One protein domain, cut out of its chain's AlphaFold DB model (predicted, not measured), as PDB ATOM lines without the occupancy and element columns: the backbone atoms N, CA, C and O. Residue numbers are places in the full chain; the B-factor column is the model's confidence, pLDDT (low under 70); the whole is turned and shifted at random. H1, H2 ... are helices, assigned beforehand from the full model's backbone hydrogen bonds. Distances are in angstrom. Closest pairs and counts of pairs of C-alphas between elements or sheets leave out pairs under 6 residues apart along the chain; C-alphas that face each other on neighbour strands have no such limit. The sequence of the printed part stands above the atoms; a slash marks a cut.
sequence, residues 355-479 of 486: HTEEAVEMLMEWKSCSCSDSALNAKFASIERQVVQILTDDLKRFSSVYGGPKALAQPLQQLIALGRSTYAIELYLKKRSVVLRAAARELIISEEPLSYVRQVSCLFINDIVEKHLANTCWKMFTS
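This is residues 355 to 479 of the 486 residues of the protein "Exocyst complex component 8" of Meloidogyne hapla (UniProt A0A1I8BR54). A slim, staggered zigzag of helices makes a loose rod: hairpin H1-H2 forms one end, hairpin H4-H5 the other, and short H3 packs on H2 and H4 in the middle, with H6 beside it. The 125 printed residues, all helix in class, have six named helices, H1 to H6; radius of gyration of the C-alphas 18.9 A, spans 69 by 29 by 20 A.

Start at H1, residues 356 to 368; residues 380 to 391 of H2, residues 374 to 397, touch it, closest C-alphas Thr 356 and Val 387, 7.0 A. H3, residues 405 to 417, touches residues 388 to 395 of H2, closest C-alphas Leu 391 and Pro 411, 5.8 A. Residues 421 to 428 of H4, residues 421 to 442, touch residues 412 to 416 of H3, closest C-alphas Leu 412 and Ala 424, 6.0 A. Residues 456 to 463 of H5, residues 449 to 465, touch residues 436 to 440 of H4. H6, residues 467 to 477, is close but not clearly touching H3. H1, H2, H3, H4 and H6 form an up and down bundle, alternating in direction. Every O i to N i+4 pair is within hydrogen-bond range except in H3, 6 of 9.

Find C-alpha 356, where H1 begins, at (105.134, 126.002, 92.618); H6 ends with C-alpha 477 at (94.805, 104.239, 87.230). First to last C-alpha, H2 is 34.3 A and H4 31.8 A.

The printed part has no cut; no link is long. Residues 369 to 372, 398 to 407 and 467 to 479 have pLDDT under 70.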
ATOM      1  N   HIS A 355     106.012 130.134  93.894       83.81
ATOM      2  CA  HIS A 355     105.105 129.843  92.782       83.81
ATOM      3  C   HIS A 355     105.357 128.426  92.240       83.81
ATOM      4  O   HIS A 355     106.033 128.220  91.235       83.81
ATOM      5  N   THR A 356     104.833 127.411  92.932       81.44
ATOM      6  CA  THR A 356     105.134 126.002  92.618       81.44
ATOM      7  C   THR A 356     104.522 125.507  91.306       81.44
ATOM      8  O   THR A 356     105.049 124.570  90.719       81.44
ATOM      9  N   GLU A 357     103.444 126.128  90.825       84.06
ATOM     10  CA  GLU A 357     102.779 125.757  89.568       84.06
ATOM     11  C   GLU A 357     103.644 126.102  88.347       84.06
ATOM     12  O   GLU A 357     103.974 125.227  87.547       84.06
ATOM     13  N   GLU A 358     104.106 127.351  88.280       81.62
ATOM     14  CA  GLU A 358     104.997 127.857  87.231       81.62
ATOM     15  C   GLU A 358     106.354 127.131  87.248       81.62
ATOM     16  O   GLU A 358     106.891 126.762  86.202       81.62
ATOM     17  N   ALA A 359     106.878 126.815  88.440       86.50
ATOM     18  CA  ALA A 359     108.103 126.029  88.581       86.50
ATOM     19  C   ALA A 359     107.977 124.609  87.993       86.50
ATOM     20  O   ALA A 359     108.928 124.086  87.408       86.50
ATOM     21  N   VAL A 360     106.813 123.969  88.144       85.62
ATOM     22  CA  VAL A 360     106.555 122.625  87.605       85.62
ATOM     23  C   VAL A 360     106.388 122.655  86.087       85.62
ATOM     24  O   VAL A 360     106.890 121.753  85.416       85.62
ATOM     25  N   GLU A 361     105.757 123.692  85.536       84.88
ATOM     26  CA  GLU A 361     105.643 123.890  84.086       84.88
ATOM     27  C   GLU A 361     107.027 124.051  83.439       84.88
ATOM     28  O   GLU A 361     107.372 123.300  82.526       84.88
ATOM     29  N   MET A 362     107.882 124.916  83.992       79.69
ATOM     30  CA  MET A 362     109.260 125.095  83.513       79.69
ATOM     31  C   MET A 362     110.113 123.817  83.637       79.69
ATOM     32  O   MET A 362     110.937 123.522  82.768       79.69
ATOM     33  N   LEU A 363     109.909 123.008  84.685       84.25
ATOM     34  CA  LEU A 363     110.569 121.702  84.822       84.25
ATOM     35  C   LEU A 363     110.091 120.691  83.770       84.25
ATOM     36  O   LEU A 363     110.892 119.892  83.280       84.25
ATOM     37  N   MET A 364     108.805 120.710  83.418       82.25
ATOM     38  CA  MET A 364     108.244 119.877  82.349       82.25
ATOM     39  C   MET A 364     108.798 120.290  80.979       82.25
ATOM     40  O   MET A 364     109.145 119.421  80.177       82.25
ATOM     41  N   GLU A 365     108.971 121.595  80.737       77.50
ATOM     42  CA  GLU A 365     109.637 122.115  79.537       77.50
ATOM     43  C   GLU A 365     111.087 121.617  79.438       77.50
ATOM     44  O   GLU A 365     111.481 121.094  78.391       77.50
ATOM     45  N   TRP A 366     111.864 121.664  80.528       80.94
ATOM     46  CA  TRP A 366     113.212 121.082  80.545       80.94
ATOM     47  C   TRP A 366     113.195 119.576  80.255       80.94
ATOM     48  O   TRP A 366     113.973 119.115  79.424       80.94
ATOM     49  N   LYS A 367     112.286 118.805  80.871       79.50
ATOM     50  CA  LYS A 367     112.168 117.354  80.617       79.50
ATOM     51  C   LYS A 367     111.806 117.029  79.166       79.50
ATOM     52  O   LYS A 367     112.147 115.952  78.683       79.50
ATOM     53  N   SER A 368     111.132 117.945  78.472       76.00
ATOM     54  CA  SER A 368     110.826 117.815  77.043       76.00
ATOM     55  C   SER A 368     112.021 118.141  76.134       76.00
ATOM     56  O   SER A 368     112.047 117.738  74.970       76.00
ATOM     57  N   CYS A 369     113.034 118.833  76.662       66.94
ATOM     58  CA  CYS A 369     114.257 119.188  75.957       66.94
ATOM     59  C   CYS A 369     115.358 118.137  76.184       66.94
ATOM     60  O   CYS A 369     115.765 117.850  77.308       66.94
ATOM     61  N   SER A 370     115.922 117.598  75.103       58.50
ATOM     62  CA  SER A 370     117.050 116.657  75.175       58.50
ATOM     63  C   SER A 370     118.366 117.378  75.512       58.50
ATOM     64  O   SER A 370     119.167 117.674  74.623       58.50
ATOM     65  N   CYS A 371     118.618 117.662  76.794       65.31
ATOM     66  CA  CYS A 371     119.889 118.223  77.263       65.31
ATOM     67  C   CYS A 371     120.971 117.132  77.365       65.31
ATOM     68  O   CYS A 371     120.846 116.168  78.122       65.31
ATOM     69  N   SER A 372     122.060 117.297  76.610       65.50
ATOM     70  CA  SER A 372     123.214 116.383  76.607       65.50
ATOM     71  C   SER A 372     124.276 116.728  77.666       65.50
ATOM     72  O   SER A 372     125.228 115.964  77.836       65.50
ATOM     73  N   ASP A 373     124.142 117.867  78.360       78.25
ATOM     74  CA  ASP A 373     125.081 118.324  79.388       78.25
ATOM     75  C   ASP A 373     124.731 117.753  80.772       78.25
ATOM     76  O   ASP A 373     123.691 118.044  81.367       78.25
ATOM     77  N   SER A 374     125.649 116.945  81.304       78.88
ATOM     78  CA  SER A 374     125.523 116.300  82.611       78.88
ATOM     79  C   SER A 374     125.492 117.309  83.767       78.88
ATOM     80  O   SER A 374     124.767 117.104  84.740       78.88
ATOM     81  N   ALA A 375     126.228 118.423  83.665       81.81
ATOM     82  CA  ALA A 375     126.312 119.410  84.741       81.81
ATOM     83  C   ALA A 375     125.003 120.200  84.893       81.81
ATOM     84  O   ALA A 375     124.511 120.379  86.008       81.81
ATOM     85  N   LEU A 376     124.402 120.623  83.777       80.88
ATOM     86  CA  LEU A 376     123.089 121.272  83.776       80.88
ATOM     87  C   LEU A 376     121.988 120.302  84.215       80.88
ATOM     88  O   LEU A 376     121.171 120.662  85.061       80.88
ATOM     89  N   ASN A 377     122.015 119.052  83.746       83.00
ATOM     90  CA  ASN A 377     121.067 118.030  84.194       83.00
ATOM     91  C   ASN A 377     121.163 117.772  85.706       83.00
ATOM     92  O   ASN A 377     120.138 117.614  86.365       83.00
ATOM     93  N   ALA A 378     122.368 117.795  86.286       85.56
ATOM     94  CA  ALA A 378     122.547 117.685  87.733       85.56
ATOM     95  C   ALA A 378     121.953 118.886  88.496       85.56
ATOM     96  O   ALA A 378     121.349 118.694  89.557       85.56
ATOM     97  N   LYS A 379     122.072 120.110  87.953       86.88
ATOM     98  CA  LYS A 379     121.432 121.310  88.519       86.88
ATOM     99  C   LYS A 379     119.909 121.192  88.464       86.88
ATOM    100  O   LYS A 379     119.277 121.276  89.513       86.88
ATOM    101  N   PHE A 380     119.325 120.903  87.300       86.38
ATOM    102  CA  PHE A 380     117.875 120.705  87.162       86.38
ATOM    103  C   PHE A 380     117.353 119.575  88.057       86.38
ATOM    104  O   PHE A 380     116.341 119.751  88.724       86.38
ATOM    105  N   ALA A 381     118.086 118.466  88.196       87.69
ATOM    106  CA  ALA A 381     117.728 117.388  89.120       87.69
ATOM    107  C   ALA A 381     117.823 117.795  90.605       87.69
ATOM    108  O   ALA A 381     117.117 117.248  91.456       87.69
ATOM    109  N   SER A 382     118.709 118.729  90.966       89.88
ATOM    110  CA  SER A 382     118.736 119.323  92.311       89.88
ATOM    111  C   SER A 382     117.524 120.219  92.546       89.88
ATOM    112  O   SER A 382     116.922 120.172  93.618       89.88
ATOM    113  N   ILE A 383     117.138 120.992  91.533       87.75
ATOM    114  CA  ILE A 383     115.990 121.891  91.597       87.75
ATOM    115  C   ILE A 383     114.679 121.113  91.644       87.75
ATOM    116  O   ILE A 383     113.828 121.395  92.479       87.75
ATOM    117  N   GLU A 384     114.541 120.070  90.831       89.69
ATOM    118  CA  GLU A 384     113.397 119.164  90.881       89.69
ATOM    119  C   GLU A 384     113.239 118.566  92.286       89.69
ATOM    120  O   GLU A 384     112.137 118.545  92.828       89.69
ATOM    121  N   ARG A 385     114.340 118.150  92.930       90.81
ATOM    122  CA  ARG A 385     114.309 117.684  94.326       90.81
ATOM    123  C   ARG A 385     113.861 118.777  95.296       90.81
ATOM    124  O   ARG A 385     113.092 118.481  96.207       90.81
ATOM    125  N   GLN A 386     114.303 120.017  95.104       90.69
ATOM    126  CA  GLN A 386     113.896 121.162  95.921       90.69
ATOM    127  C   GLN A 386     112.396 121.463  95.769       90.69
ATOM    128  O   GLN A 386     111.701 121.603  96.773       90.69
ATOM    129  N   VAL A 387     111.875 121.484  94.540       89.31
ATOM    130  CA  VAL A 387     110.442 121.675  94.253       89.31
ATOM    131  C   VAL A 387     109.614 120.541  94.857       89.31
ATOM    132  O   VAL A 387     108.638 120.799  95.558       89.31
ATOM    133  N   VAL A 388     110.034 119.283  94.676       90.31
ATOM    134  CA  VAL A 388     109.370 118.120  95.291       90.31
ATOM    135  C   VAL A 388     109.366 118.227  96.816       90.31
ATOM    136  O   VAL A 388     108.355 117.908  97.442       90.31
ATOM    137  N   GLN A 389     110.454 118.700  97.429       90.62
ATOM    138  CA  GLN A 389     110.527 118.901  98.875       90.62
ATOM    139  C   GLN A 389     109.558 119.994  99.351       90.62
ATOM    140  O   GLN A 389     108.837 119.774 100.322       90.62
ATOM    141  N   ILE A 390     109.474 121.126  98.644       89.19
ATOM    142  CA  ILE A 390     108.525 122.209  98.953       89.19
ATOM    143  C   ILE A 390     107.082 121.700  98.861       89.19
ATOM    144  O   ILE A 390     106.317 121.865  99.808       89.19
ATOM    145  N   LEU A 391     106.736 121.001  97.775       87.31
ATOM    146  CA  LEU A 391     105.411 120.398  97.586       87.31
ATOM    147  C   LEU A 391     105.085 119.365  98.671       87.31
ATOM    148  O   LEU A 391     103.955 119.286  99.153       87.31
ATOM    149  N   THR A 392     106.080 118.584  99.087       88.88
ATOM    150  CA  THR A 392     105.949 117.603 100.167       88.88
ATOM    151  C   THR A 392     105.691 118.280 101.507       88.88
ATOM    152  O   THR A 392     104.847 117.826 102.281       88.88
ATOM    153  N   ASP A 393     106.407 119.362 101.800       86.00
ATOM    154  CA  ASP A 393     106.248 120.107 103.044       86.00
ATOM    155  C   ASP A 393     104.919 120.859 103.078       86.00
ATOM    156  O   ASP A 393     104.270 120.887 104.121       86.00
ATOM    157  N   ASP A 394     104.449 121.366 101.942       83.38
ATOM    158  CA  ASP A 394     103.111 121.942 101.803       83.38
ATOM    159  C   ASP A 394     102.041 120.884 102.048       83.38
ATOM    160  O   ASP A 394     101.162 121.050 102.902       83.38
ATOM    161  N   LEU A 395     102.184 119.723 101.407       81.50
ATOM    162  CA  LEU A 395     101.280 118.604 101.611       81.50
ATOM    163  C   LEU A 395     101.330 118.082 103.054       81.50
ATOM    164  O   LEU A 395     100.319 117.578 103.530       81.50
ATOM    165  N   LYS A 396     102.420 118.254 103.810       80.19
ATOM    166  CA  LYS A 396     102.467 117.959 105.256       80.19
ATOM    167  C   LYS A 396     101.838 119.062 106.118       80.19
ATOM    168  O   LYS A 396     101.146 118.734 107.080       80.19
ATOM    169  N   ARG A 397     102.041 120.342 105.783       73.88
ATOM    170  CA  ARG A 397     101.614 121.509 106.584       73.88
ATOM    171  C   ARG A 397     100.110 121.765 106.576       73.88
ATOM    172  O   ARG A 397      99.600 122.246 107.583       73.88
ATOM    173  N   PHE A 398      99.395 121.441 105.494       67.06
ATOM    174  CA  PHE A 398      97.940 121.647 105.407       67.06
ATOM    175  C   PHE A 398      97.152 120.706 106.347       67.06
ATOM    176  O   PHE A 398      96.496 119.773 105.891       67.06
ATOM    177  N   SER A 399      97.246 120.874 107.665       54.28
ATOM    178  CA  SER A 399      96.306 120.254 108.607       54.28
ATOM    179  C   SER A 399      94.987 121.038 108.610       54.28
ATOM    180  O   SER A 399      94.941 122.153 108.087       54.28
ATOM    181  N   SER A 400      93.929 120.439 109.157       54.47
ATOM    182  CA  SER A 400      92.496 120.806 109.130       54.47
ATOM    183  C   SER A 400      92.095 122.283 109.335       54.47
ATOM    184  O   SER A 400      90.920 122.604 109.204       54.47
ATOM    185  N   VAL A 401      93.036 123.183 109.618       49.28
ATOM    186  CA  VAL A 401      92.830 124.606 109.919       49.28
ATOM    187  C   VAL A 401      92.899 125.516 108.678       49.28
ATOM    188  O   VAL A 401      92.238 126.548 108.664       49.28
ATOM    189  N   TYR A 402      93.646 125.160 107.621       50.81
ATOM    190  CA  TYR A 402      93.978 126.104 106.524       50.81
ATOM    191  C   TYR A 402      93.468 125.737 105.123       50.81
ATOM    192  O   TYR A 402      93.796 126.402 104.143       50.81
ATOM    193  N   GLY A 403      92.635 124.711 104.999       55.84
ATOM    194  CA  GLY A 403      92.007 124.379 103.725       55.84
ATOM    195  C   GLY A 403      91.541 122.939 103.713       55.84
ATOM    196  O   GLY A 403      92.310 122.029 104.009       55.84
ATOM    197  N   GLY A 404      90.265 122.733 103.394       62.91
ATOM    198  CA  GLY A 404      89.694 121.399 103.261       62.91
ATOM    199  C   GLY A 404      90.354 120.565 102.143       62.91
ATOM    200  O   GLY A 404      91.322 120.997 101.515       62.91
ATOM    201  N   PRO A 405      89.790 119.393 101.814       62.47
ATOM    202  CA  PRO A 405      90.328 118.432 100.837       62.47
ATOM    203  C   PRO A 405      90.748 119.039  99.483       62.47
ATOM    204  O   PRO A 405      91.681 118.563  98.842       62.47
ATOM    205  N   LYS A 406      90.105 120.141  99.072       65.31
ATOM    206  CA  LYS A 406      90.401 120.887  97.840       65.31
ATOM    207  C   LYS A 406      91.779 121.559  97.829       65.31
ATOM    208  O   LYS A 406      92.390 121.638  96.771       65.31
ATOM    209  N   ALA A 407      92.290 122.001  98.979       69.75
ATOM    210  CA  ALA A 407      93.608 122.635  99.072       69.75
ATOM    211  C   ALA A 407      94.759 121.633  98.862       69.75
ATOM    212  O   ALA A 407      95.854 122.016  98.468       69.75
ATOM    213  N   LEU A 408      94.500 120.336  99.074       74.00
ATOM    214  CA  LEU A 408      95.466 119.262  98.826       74.00
ATOM    215  C   LEU A 408      95.530 118.860  97.347       74.00
ATOM    216  O   LEU A 408      96.514 118.257  96.934       74.00
ATOM    217  N   ALA A 409      94.505 119.191  96.555       76.50
ATOM    218  CA  ALA A 409      94.392 118.744  95.169       76.50
ATOM    219  C   ALA A 409      95.493 119.332  94.275       76.50
ATOM    220  O   ALA A 409      96.092 118.607  93.488       76.50
ATOM    221  N   GLN A 410      95.785 120.622  94.443       78.69
ATOM    222  CA  GLN A 410      96.765 121.363  93.645       78.69
ATOM    223  C   GLN A 410      98.207 120.837  93.840       78.69
ATOM    224  O   GLN A 410      98.794 120.363  92.864       78.69
ATOM    225  N   PRO A 411      98.767 120.770  95.070       82.62
ATOM    226  CA  PRO A 411     100.105 120.205  95.289       82.62
ATOM    227  C   PRO A 411     100.227 118.736  94.863       82.62
ATOM    228  O   PRO A 411     101.269 118.297  94.378       82.62
ATOM    229  N   LEU A 412      99.151 117.962  95.029       82.31
ATOM    230  CA  LEU A 412      99.112 116.552  94.656       82.31
ATOM    231  C   LEU A 412      99.125 116.390  93.128       82.31
ATOM    232  O   LEU A 412      99.907 115.597  92.611       82.31
ATOM    233  N   GLN A 413      98.344 117.186  92.394       83.62
ATOM    234  CA  GLN A 413      98.359 117.212  90.929       83.62
ATOM    235  C   GLN A 413      99.727 117.638  90.374       83.62
ATOM    236  O   GLN A 413     100.200 117.054  89.400       83.62
ATOM    237  N   GLN A 414     100.396 118.592  91.022       85.25
ATOM    238  CA  GLN A 414     101.745 119.032  90.656       85.25
ATOM    239  C   GLN A 414     102.797 117.922  90.864       85.25
ATOM    240  O   GLN A 414     103.625 117.682  89.985       85.25
ATOM    241  N   LEU A 415     102.730 117.164  91.967       85.94
ATOM    242  CA  LEU A 415     103.594 115.989  92.179       85.94
ATOM    243  C   LEU A 415     103.331 114.866  91.163       85.94
ATOM    244  O   LEU A 415     104.268 114.188  90.732       85.94
ATOM    245  N   ILE A 416     102.070 114.675  90.762       84.69
ATOM    246  CA  ILE A 416     101.693 113.731  89.703       84.69
ATOM    247  C   ILE A 416     102.305 114.157  88.368       84.69
ATOM    248  O   ILE A 416     102.917 113.325  87.701       84.69
ATOM    249  N   ALA A 417     102.183 115.437  88.007       83.31
ATOM    250  CA  ALA A 417     102.732 115.980  86.766       83.31
ATOM    251  C   ALA A 417     104.255 115.783  86.673       83.31
ATOM    252  O   ALA A 417     104.763 115.414  85.621       83.31
ATOM    253  N   LEU A 418     104.979 115.906  87.793       84.50
ATOM    254  CA  LEU A 418     106.421 115.638  87.860       84.50
ATOM    255  C   LEU A 418     106.805 114.149  87.718       84.50
ATOM    256  O   LEU A 418     107.998 113.831  87.689       84.50
ATOM    257  N   GLY A 419     105.833 113.234  87.641       83.19
ATOM    258  CA  GLY A 419     106.054 111.788  87.561       83.19
ATOM    259  C   GLY A 419     106.263 111.108  88.918       83.19
ATOM    260  O   GLY A 419     106.718 109.967  88.974       83.19
ATOM    261  N   ARG A 420     105.939 111.775  90.037       85.19
ATOM    262  CA  ARG A 420     106.053 111.240  91.412       85.19
ATOM    263  C   ARG A 420     104.700 110.753  91.942       85.19
ATOM    264  O   ARG A 420     104.341 110.995  93.094       85.19
ATOM    265  N   SER A 421     103.947 110.059  91.095       83.38
ATOM    266  CA  SER A 421     102.566 109.630  91.338       83.38
ATOM    267  C   SER A 421     102.409 108.710  92.555       83.38
ATOM    268  O   SER A 421     101.581 108.966  93.428       83.38
ATOM    269  N   THR A 422     103.231 107.664  92.643       84.31
ATOM    270  CA  THR A 422     103.217 106.687  93.745       84.31
ATOM    271  C   THR A 422     103.528 107.343  95.087       84.31
ATOM    272  O   THR A 422     102.805 107.147  96.063       84.31
ATOM    273  N   TYR A 423     104.552 108.196  95.109       86.19
ATOM    274  CA  TYR A 423     104.957 108.953  96.288       86.19
ATOM    275  C   TYR A 423     103.870 109.934  96.754       86.19
ATOM    276  O   TYR A 423     103.572 110.011  97.947       86.19
ATOM    277  N   ALA A 424     103.228 110.646  95.822       84.12
ATOM    278  CA  ALA A 424     102.136 111.568  96.128       84.12
ATOM    279  C   ALA A 424     100.934 110.853  96.767       84.12
ATOM    280  O   ALA A 424     100.378 111.343  97.753       84.12
ATOM    281  N   ILE A 425     100.564 109.676  96.247       81.31
ATOM    282  CA  ILE A 425      99.482 108.849  96.799       81.31
ATOM    283  C   ILE A 425      99.836 108.359  98.198       81.31
ATOM    284  O   ILE A 425      99.021 108.493  99.108       81.31
ATOM    285  N   GLU A 426     101.033 107.803  98.389       86.25
ATOM    286  CA  GLU A 426     101.454 107.299  99.696       86.25
ATOM    287  C   GLU A 426     101.387 108.411 100.750       86.25
ATOM    288  O   GLU A 426     100.839 108.217 101.838       86.25
ATOM    289  N   LEU A 427     101.865 109.610 100.406       84.38
ATOM    290  CA  LEU A 427     101.847 110.750 101.314       84.38
ATOM    291  C   LEU A 427     100.420 111.233 101.612       84.38
ATOM    292  O   LEU A 427     100.097 111.535 102.765       84.38
ATOM    293  N   TYR A 428      99.554 111.249 100.598       81.50
ATOM    294  CA  TYR A 428      98.140 111.588 100.742       81.50
ATOM    295  C   TYR A 428      97.387 110.581 101.623       81.50
ATOM    296  O   TYR A 428      96.738 110.984 102.590       81.50
ATOM    297  N   LEU A 429      97.522 109.277 101.359       84.12
ATOM    298  CA  LEU A 429      96.898 108.208 102.147       84.12
ATOM    299  C   LEU A 429      97.410 108.208 103.588       84.12
ATOM    300  O   LEU A 429      96.623 108.122 104.533       84.12
ATOM    301  N   LYS A 430      98.723 108.382 103.782       86.19
ATOM    302  CA  LYS A 430      99.327 108.493 105.113       86.19
ATOM    303  C   LYS A 430      98.718 109.656 105.882       86.19
ATOM    304  O   LYS A 430      98.326 109.477 107.033       86.19
ATOM    305  N   LYS A 431      98.557 110.816 105.246       80.06
ATOM    306  CA  LYS A 431      97.937 111.986 105.867       80.06
ATOM    307  C   LYS A 431      96.453 111.779 106.167       80.06
ATOM    308  O   LYS A 431      96.032 112.037 107.294       80.06
ATOM    309  N   ARG A 432      95.671 111.265 105.212       80.00
ATOM    310  CA  ARG A 432      94.239 110.990 105.410       80.00
ATOM    311  C   ARG A 432      94.025 109.993 106.544       80.00
ATOM    312  O   ARG A 432      93.216 110.251 107.425       80.00
ATOM    313  N   SER A 433      94.850 108.947 106.620       85.12
ATOM    314  CA  SER A 433      94.798 107.966 107.707       85.12
ATOM    315  C   SER A 433      95.082 108.569 109.090       85.12
ATOM    316  O   SER A 433      94.550 108.074 110.081       85.12
ATOM    317  N   VAL A 434      95.912 109.617 109.185       85.38
ATOM    318  CA  VAL A 434      96.175 110.335 110.446       85.38
ATOM    319  C   VAL A 434      94.969 111.186 110.836       85.38
ATOM    320  O   VAL A 434      94.549 111.127 111.988       85.38
ATOM    321  N   VAL A 435      94.387 111.919 109.883       82.62
ATOM    322  CA  VAL A 435      93.173 112.726 110.104       82.62
ATOM    323  C   VAL A 435      92.001 111.837 110.519       82.62
ATOM    324  O   VAL A 435      91.334 112.122 111.507       82.62
ATOM    325  N   LEU A 436      91.799 110.721 109.820       84.69
ATOM    326  CA  LEU A 436      90.760 109.745 110.125       84.69
ATOM    327  C   LEU A 436      90.954 109.121 111.515       84.69
ATOM    328  O   LEU A 436      89.998 108.998 112.274       84.69
ATOM    329  N   ARG A 437      92.193 108.764 111.886       87.38
ATOM    330  CA  ARG A 437      92.505 108.259 113.234       87.38
ATOM    331  C   ARG A 437      92.275 109.305 114.323       87.38
ATOM    332  O   ARG A 437      91.885 108.928 115.420       87.38
ATOM    333  N   ALA A 438      92.523 110.584 114.045       86.25
ATOM    334  CA  ALA A 438      92.211 111.666 114.975       86.25
ATOM    335  C   ALA A 438      90.692 111.826 115.142       86.25
ATOM    336  O   ALA A 438      90.206 111.758 116.265       86.25
ATOM    337  N   ALA A 439      89.941 111.888 114.038       85.50
ATOM    338  CA  ALA A 439      88.479 111.968 114.058       85.50
ATOM    339  C   ALA A 439      87.830 110.761 114.761       85.50
ATOM    340  O   ALA A 439      86.886 110.917 115.527       85.50
ATOM    341  N   ALA A 440      88.370 109.554 114.567       86.44
ATOM    342  CA  ALA A 440      87.895 108.357 115.259       86.44
ATOM    343  C   ALA A 440      88.143 108.399 116.779       86.44
ATOM    344  O   ALA A 440      87.374 107.803 117.525       86.44
ATOM    345  N   ARG A 441      89.189 109.096 117.252       87.94
ATOM    346  CA  ARG A 441      89.456 109.293 118.692       87.94
ATOM    347  C   ARG A 441      88.558 110.350 119.329       87.94
ATOM    348  O   ARG A 441      88.385 110.325 120.541       87.94
ATOM    349  N   GLU A 442      88.028 111.275 118.534       86.69
ATOM    350  CA  GLU A 442      87.090 112.309 118.988       86.69
ATOM    351  C   GLU A 442      85.654 111.778 119.135       86.69
ATOM    352  O   GLU A 442      84.806 112.452 119.720       86.69
ATOM    353  N   LEU A 443      85.371 110.563 118.647       85.50
ATOM    354  CA  LEU A 443      84.090 109.904 118.872       85.50
ATOM    355  C   LEU A 443      83.930 109.517 120.345       85.50
ATOM    356  O   LEU A 443      84.745 108.795 120.919       85.50
ATOM    357  N   ILE A 444      82.825 109.959 120.939       81.12
ATOM    358  CA  ILE A 444      82.441 109.574 122.295       81.12
ATOM    359  C   ILE A 444      81.987 108.110 122.264       81.12
ATOM    360  O   ILE A 444      81.173 107.718 121.426       81.12
ATOM    361  N   ILE A 445      82.510 107.298 123.183       80.44
ATOM    362  CA  ILE A 445      82.095 105.901 123.335       80.44
ATOM    363  C   ILE A 445      80.630 105.894 123.791       80.44
ATOM    364  O   ILE A 445      80.318 106.282 124.914       80.44
ATOM    365  N   SER A 446      79.735 105.497 122.886       75.94
ATOM    366  CA  SER A 446      78.298 105.346 123.145       75.94
ATOM    367  C   SER A 446      78.038 104.165 124.084       75.94
ATOM    368  O   SER A 446      78.690 103.129 123.959       75.94
ATOM    369  N   GLU A 447      77.046 104.289 124.973       73.38
ATOM    370  CA  GLU A 447      76.591 103.192 125.846       73.38
ATOM    371  C   GLU A 447      76.024 102.012 125.039       73.38
ATOM    372  O   GLU A 447      76.159 100.857 125.439       73.38
ATOM    373  N   GLU A 448      75.445 102.289 123.865       86.69
ATOM    374  CA  GLU A 448      75.003 101.270 122.913       86.69
ATOM    375  C   GLU A 448      76.127 100.913 121.910       86.69
ATOM    376  O   GLU A 448      76.492 101.762 121.079       86.69
ATOM    377  N   PRO A 449      76.653  99.666 121.910       82.12
ATOM    378  CA  PRO A 449      77.801  99.270 121.083       82.12
ATOM    379  C   PRO A 449      77.562  99.404 119.573       82.12
ATOM    380  O   PRO A 449      78.471  99.761 118.822       82.12
ATOM    381  N   LEU A 450      76.332  99.150 119.114       87.56
ATOM    382  CA  LEU A 450      75.972  99.211 117.693       87.56
ATOM    383  C   LEU A 450      75.999 100.644 117.145       87.56
ATOM    384  O   LEU A 450      76.372 100.851 115.989       87.56
ATOM    385  N   SER A 451      75.666 101.637 117.973       85.12
ATOM    386  CA  SER A 451      75.716 103.053 117.596       85.12
ATOM    387  C   SER A 451      77.159 103.518 117.380       85.12
ATOM    388  O   SER A 451      77.465 104.131 116.356       85.12
ATOM    389  N   TYR A 452      78.076 103.125 118.271       87.62
ATOM    390  CA  TYR A 452      79.507 103.413 118.126       87.62
ATOM    391  C   TYR A 452      80.104 102.747 116.875       87.62
ATOM    392  O   TYR A 452      80.766 103.410 116.075       87.62
ATOM    393  N   VAL A 453      79.808 101.461 116.637       89.12
ATOM    394  CA  VAL A 453      80.261 100.749 115.425       89.12
ATOM    395  C   VAL A 453      79.733 101.422 114.158       89.12
ATOM    396  O   VAL A 453      80.484 101.590 113.193       89.12
ATOM    397  N   ARG A 454      78.468 101.861 114.155       88.25
ATOM    398  CA  ARG A 454      77.875 102.578 113.022       88.25
ATOM    399  C   ARG A 454      78.550 103.927 112.791       88.25
ATOM    400  O   ARG A 454      78.854 104.242 111.647       88.25
ATOM    401  N   GLN A 455      78.841 104.692 113.844       87.12
ATOM    402  CA  GLN A 455      79.534 105.981 113.733       87.12
ATOM    403  C   GLN A 455      80.948 105.824 113.164       87.12
ATOM    404  O   GLN A 455      81.290 106.500 112.196       87.12
ATOM    405  N   VAL A 456      81.740 104.882 113.688       88.94
ATOM    406  CA  VAL A 456      83.090 104.588 113.173       88.94
ATOM    407  C   VAL A 456      83.036 104.117 111.715       88.94
ATOM    408  O   VAL A 456      83.801 104.599 110.878       88.94
ATOM    409  N   SER A 457      82.104 103.217 111.386       89.25
ATOM    410  CA  SER A 457      81.932 102.708 110.017       89.25
ATOM    411  C   SER A 457      81.519 103.816 109.048       89.25
ATOM    412  O   SER A 457      82.073 103.912 107.957       89.25
ATOM    413  N   CYS A 458      80.595 104.693 109.450       88.50
ATOM    414  CA  CYS A 458      80.183 105.844 108.648       88.50
ATOM    415  C   CYS A 458      81.329 106.835 108.432       88.50
ATOM    416  O   CYS A 458      81.483 107.316 107.314       88.50
ATOM    417  N   LEU A 459      82.153 107.119 109.449       88.00
ATOM    418  CA  LEU A 459      83.340 107.962 109.273       88.00
ATOM    419  C   LEU A 459      84.298 107.369 108.234       88.00
ATOM    420  O   LEU A 459      84.718 108.078 107.327       88.00
ATOM    421  N   PHE A 460      84.600 106.070 108.326       87.31
ATOM    422  CA  PHE A 460      85.500 105.391 107.390       87.31
ATOM    423  C   PHE A 460      84.950 105.344 105.960       87.31
ATOM    424  O   PHE A 460      85.650 105.688 105.010       87.31
ATOM    425  N   ILE A 461      83.684 104.948 105.799       86.00
ATOM    426  CA  ILE A 461      83.040 104.839 104.487       86.00
ATOM    427  C   ILE A 461      82.926 106.218 103.837       86.00
ATOM    428  O   ILE A 461      83.239 106.351 102.658       86.00
ATOM    429  N   ASN A 462      82.548 107.256 104.587       84.12
ATOM    430  CA  ASN A 462      82.461 108.611 104.044       84.12
ATOM    431  C   ASN A 462      83.833 109.155 103.620       84.12
ATOM    432  O   ASN A 462      83.915 109.842 102.606       84.12
ATOM    433  N   ASP A 463      84.902 108.826 104.352       80.69
ATOM    434  CA  ASP A 463      86.281 109.207 104.019       80.69
ATOM    435  C   ASP A 463      86.778 108.530 102.727       80.69
ATOM    436  O   ASP A 463      87.433 109.164 101.901       80.69
ATOM    437  N   ILE A 464      86.404 107.261 102.510       77.06
ATOM    438  CA  ILE A 464      86.751 106.494 101.302       77.06
ATOM    439  C   ILE A 464      85.913 106.911 100.089       77.06
ATOM    440  O   ILE A 464      86.431 107.047  98.982       77.06
ATOM    441  N   VAL A 465      84.605 107.086 100.285       72.88
ATOM    442  CA  VAL A 465      83.646 107.423  99.219       72.88
ATOM    443  C   VAL A 465      83.757 108.894  98.812       72.88
ATOM    444  O   VAL A 465      83.220 109.301  97.778       72.88
ATOM    445  N   GLU A 466      84.479 109.709  99.583       73.25
ATOM    446  CA  GLU A 466      84.715 111.100  99.248       73.25
ATOM    447  C   GLU A 466      85.240 111.239  97.808       73.25
ATOM    448  O   GLU A 466      86.302 110.732  97.437       73.25
ATOM    449  N   LYS A 467      84.467 111.964  96.984       57.84
ATOM    450  CA  LYS A 467      84.630 112.060  95.521       57.84
ATOM    451  C   LYS A 467      86.046 112.430  95.075       57.84
ATOM    452  O   LYS A 467      86.434 112.101  93.958       57.84
ATOM    453  N   HIS A 468      86.815 113.118  95.916       58.72
ATOM    454  CA  HIS A 468      88.202 113.464  95.621       58.72
ATOM    455  C   HIS A 468      89.146 112.259  95.689       58.72
ATOM    456  O   HIS A 468      89.972 112.132  94.789       58.72
ATOM    457  N   LEU A 469      89.017 111.351  96.666       60.38
ATOM    458  CA  LEU A 469      89.843 110.138  96.727       60.38
ATOM    459  C   LEU A 469      89.541 109.254  95.511       60.38
ATOM    460  O   LEU A 469      90.454 108.896  94.772       60.38
ATOM    461  N   ALA A 470      88.256 108.999  95.250       58.84
ATOM    462  CA  ALA A 470      87.817 108.178  94.128       58.84
ATOM    463  C   ALA A 470      88.267 108.751  92.773       58.84
ATOM    464  O   ALA A 470      88.908 108.046  92.004       58.84
ATOM    465  N   ASN A 471      88.030 110.039  92.495       60.81
ATOM    466  CA  ASN A 471      88.409 110.634  91.208       60.81
ATOM    467  C   ASN A 471      89.924 110.791  91.028       60.81
ATOM    468  O   ASN A 471      90.411 110.654  89.909       60.81
ATOM    469  N   THR A 472      90.675 111.091  92.091       60.78
ATOM    470  CA  THR A 472      92.136 111.268  91.993       60.78
ATOM    471  C   THR A 472      92.831 109.922  91.809       60.78
ATOM    472  O   THR A 472      93.694 109.793  90.946       60.78
ATOM    473  N   CYS A 473      92.402 108.894  92.548       61.66
ATOM    474  CA  CYS A 473      92.894 107.531  92.364       61.66
ATOM    475  C   CYS A 473      92.472 106.954  91.002       61.66
ATOM    476  O   CYS A 473      93.285 106.323  90.333       61.66
ATOM    477  N   TRP A 474      91.240 107.214  90.549       63.94
ATOM    478  CA  TRP A 474      90.736 106.712  89.267       63.94
ATOM    479  C   TRP A 474      91.440 107.351  88.063       63.94
ATOM    480  O   TRP A 474      91.927 106.628  87.198       63.94
ATOM    481  N   LYS A 475      91.615 108.684  88.053       60.62
ATOM    482  CA  LYS A 475      92.389 109.391  87.010       60.62
ATOM    483  C   LYS A 475      93.838 108.897  86.906       60.62
ATOM    484  O   LYS A 475      94.428 108.943  85.835       60.62
ATOM    485  N   MET A 476      94.407 108.409  88.004       55.53
ATOM    486  CA  MET A 476      95.770 107.878  88.048       55.53
ATOM    487  C   MET A 476      95.862 106.444  87.528       55.53
ATOM    488  O   MET A 476      96.783 106.151  86.775       55.53
ATOM    489  N   PHE A 477      94.888 105.578  87.834       56.69
ATOM    490  CA  PHE A 477      94.805 104.239  87.230       56.69
ATOM    491  C   PHE A 477      94.680 104.296  85.702       56.69
ATOM    492  O   PHE A 477      95.222 103.438  85.013       56.69
ATOM    493  N   THR A 478      94.032 105.333  85.162       56.72
ATOM    494  CA  THR A 478      93.919 105.554  83.711       56.72
ATOM    495  C   THR A 478      95.146 106.219  83.075       56.72
ATOM    496  O   THR A 478      95.279 106.194  81.856       56.72
ATOM    497  N   SER A 479      96.036 106.826  83.869       50.03
ATOM    498  CA  SER A 479      97.231 107.542  83.388       50.03
ATOM    499  C   SER A 479      98.546 106.782  83.600       50.03
ATOM    500  O   SER A 479      99.602 107.325  83.288       50.03
TER     501      SER A 479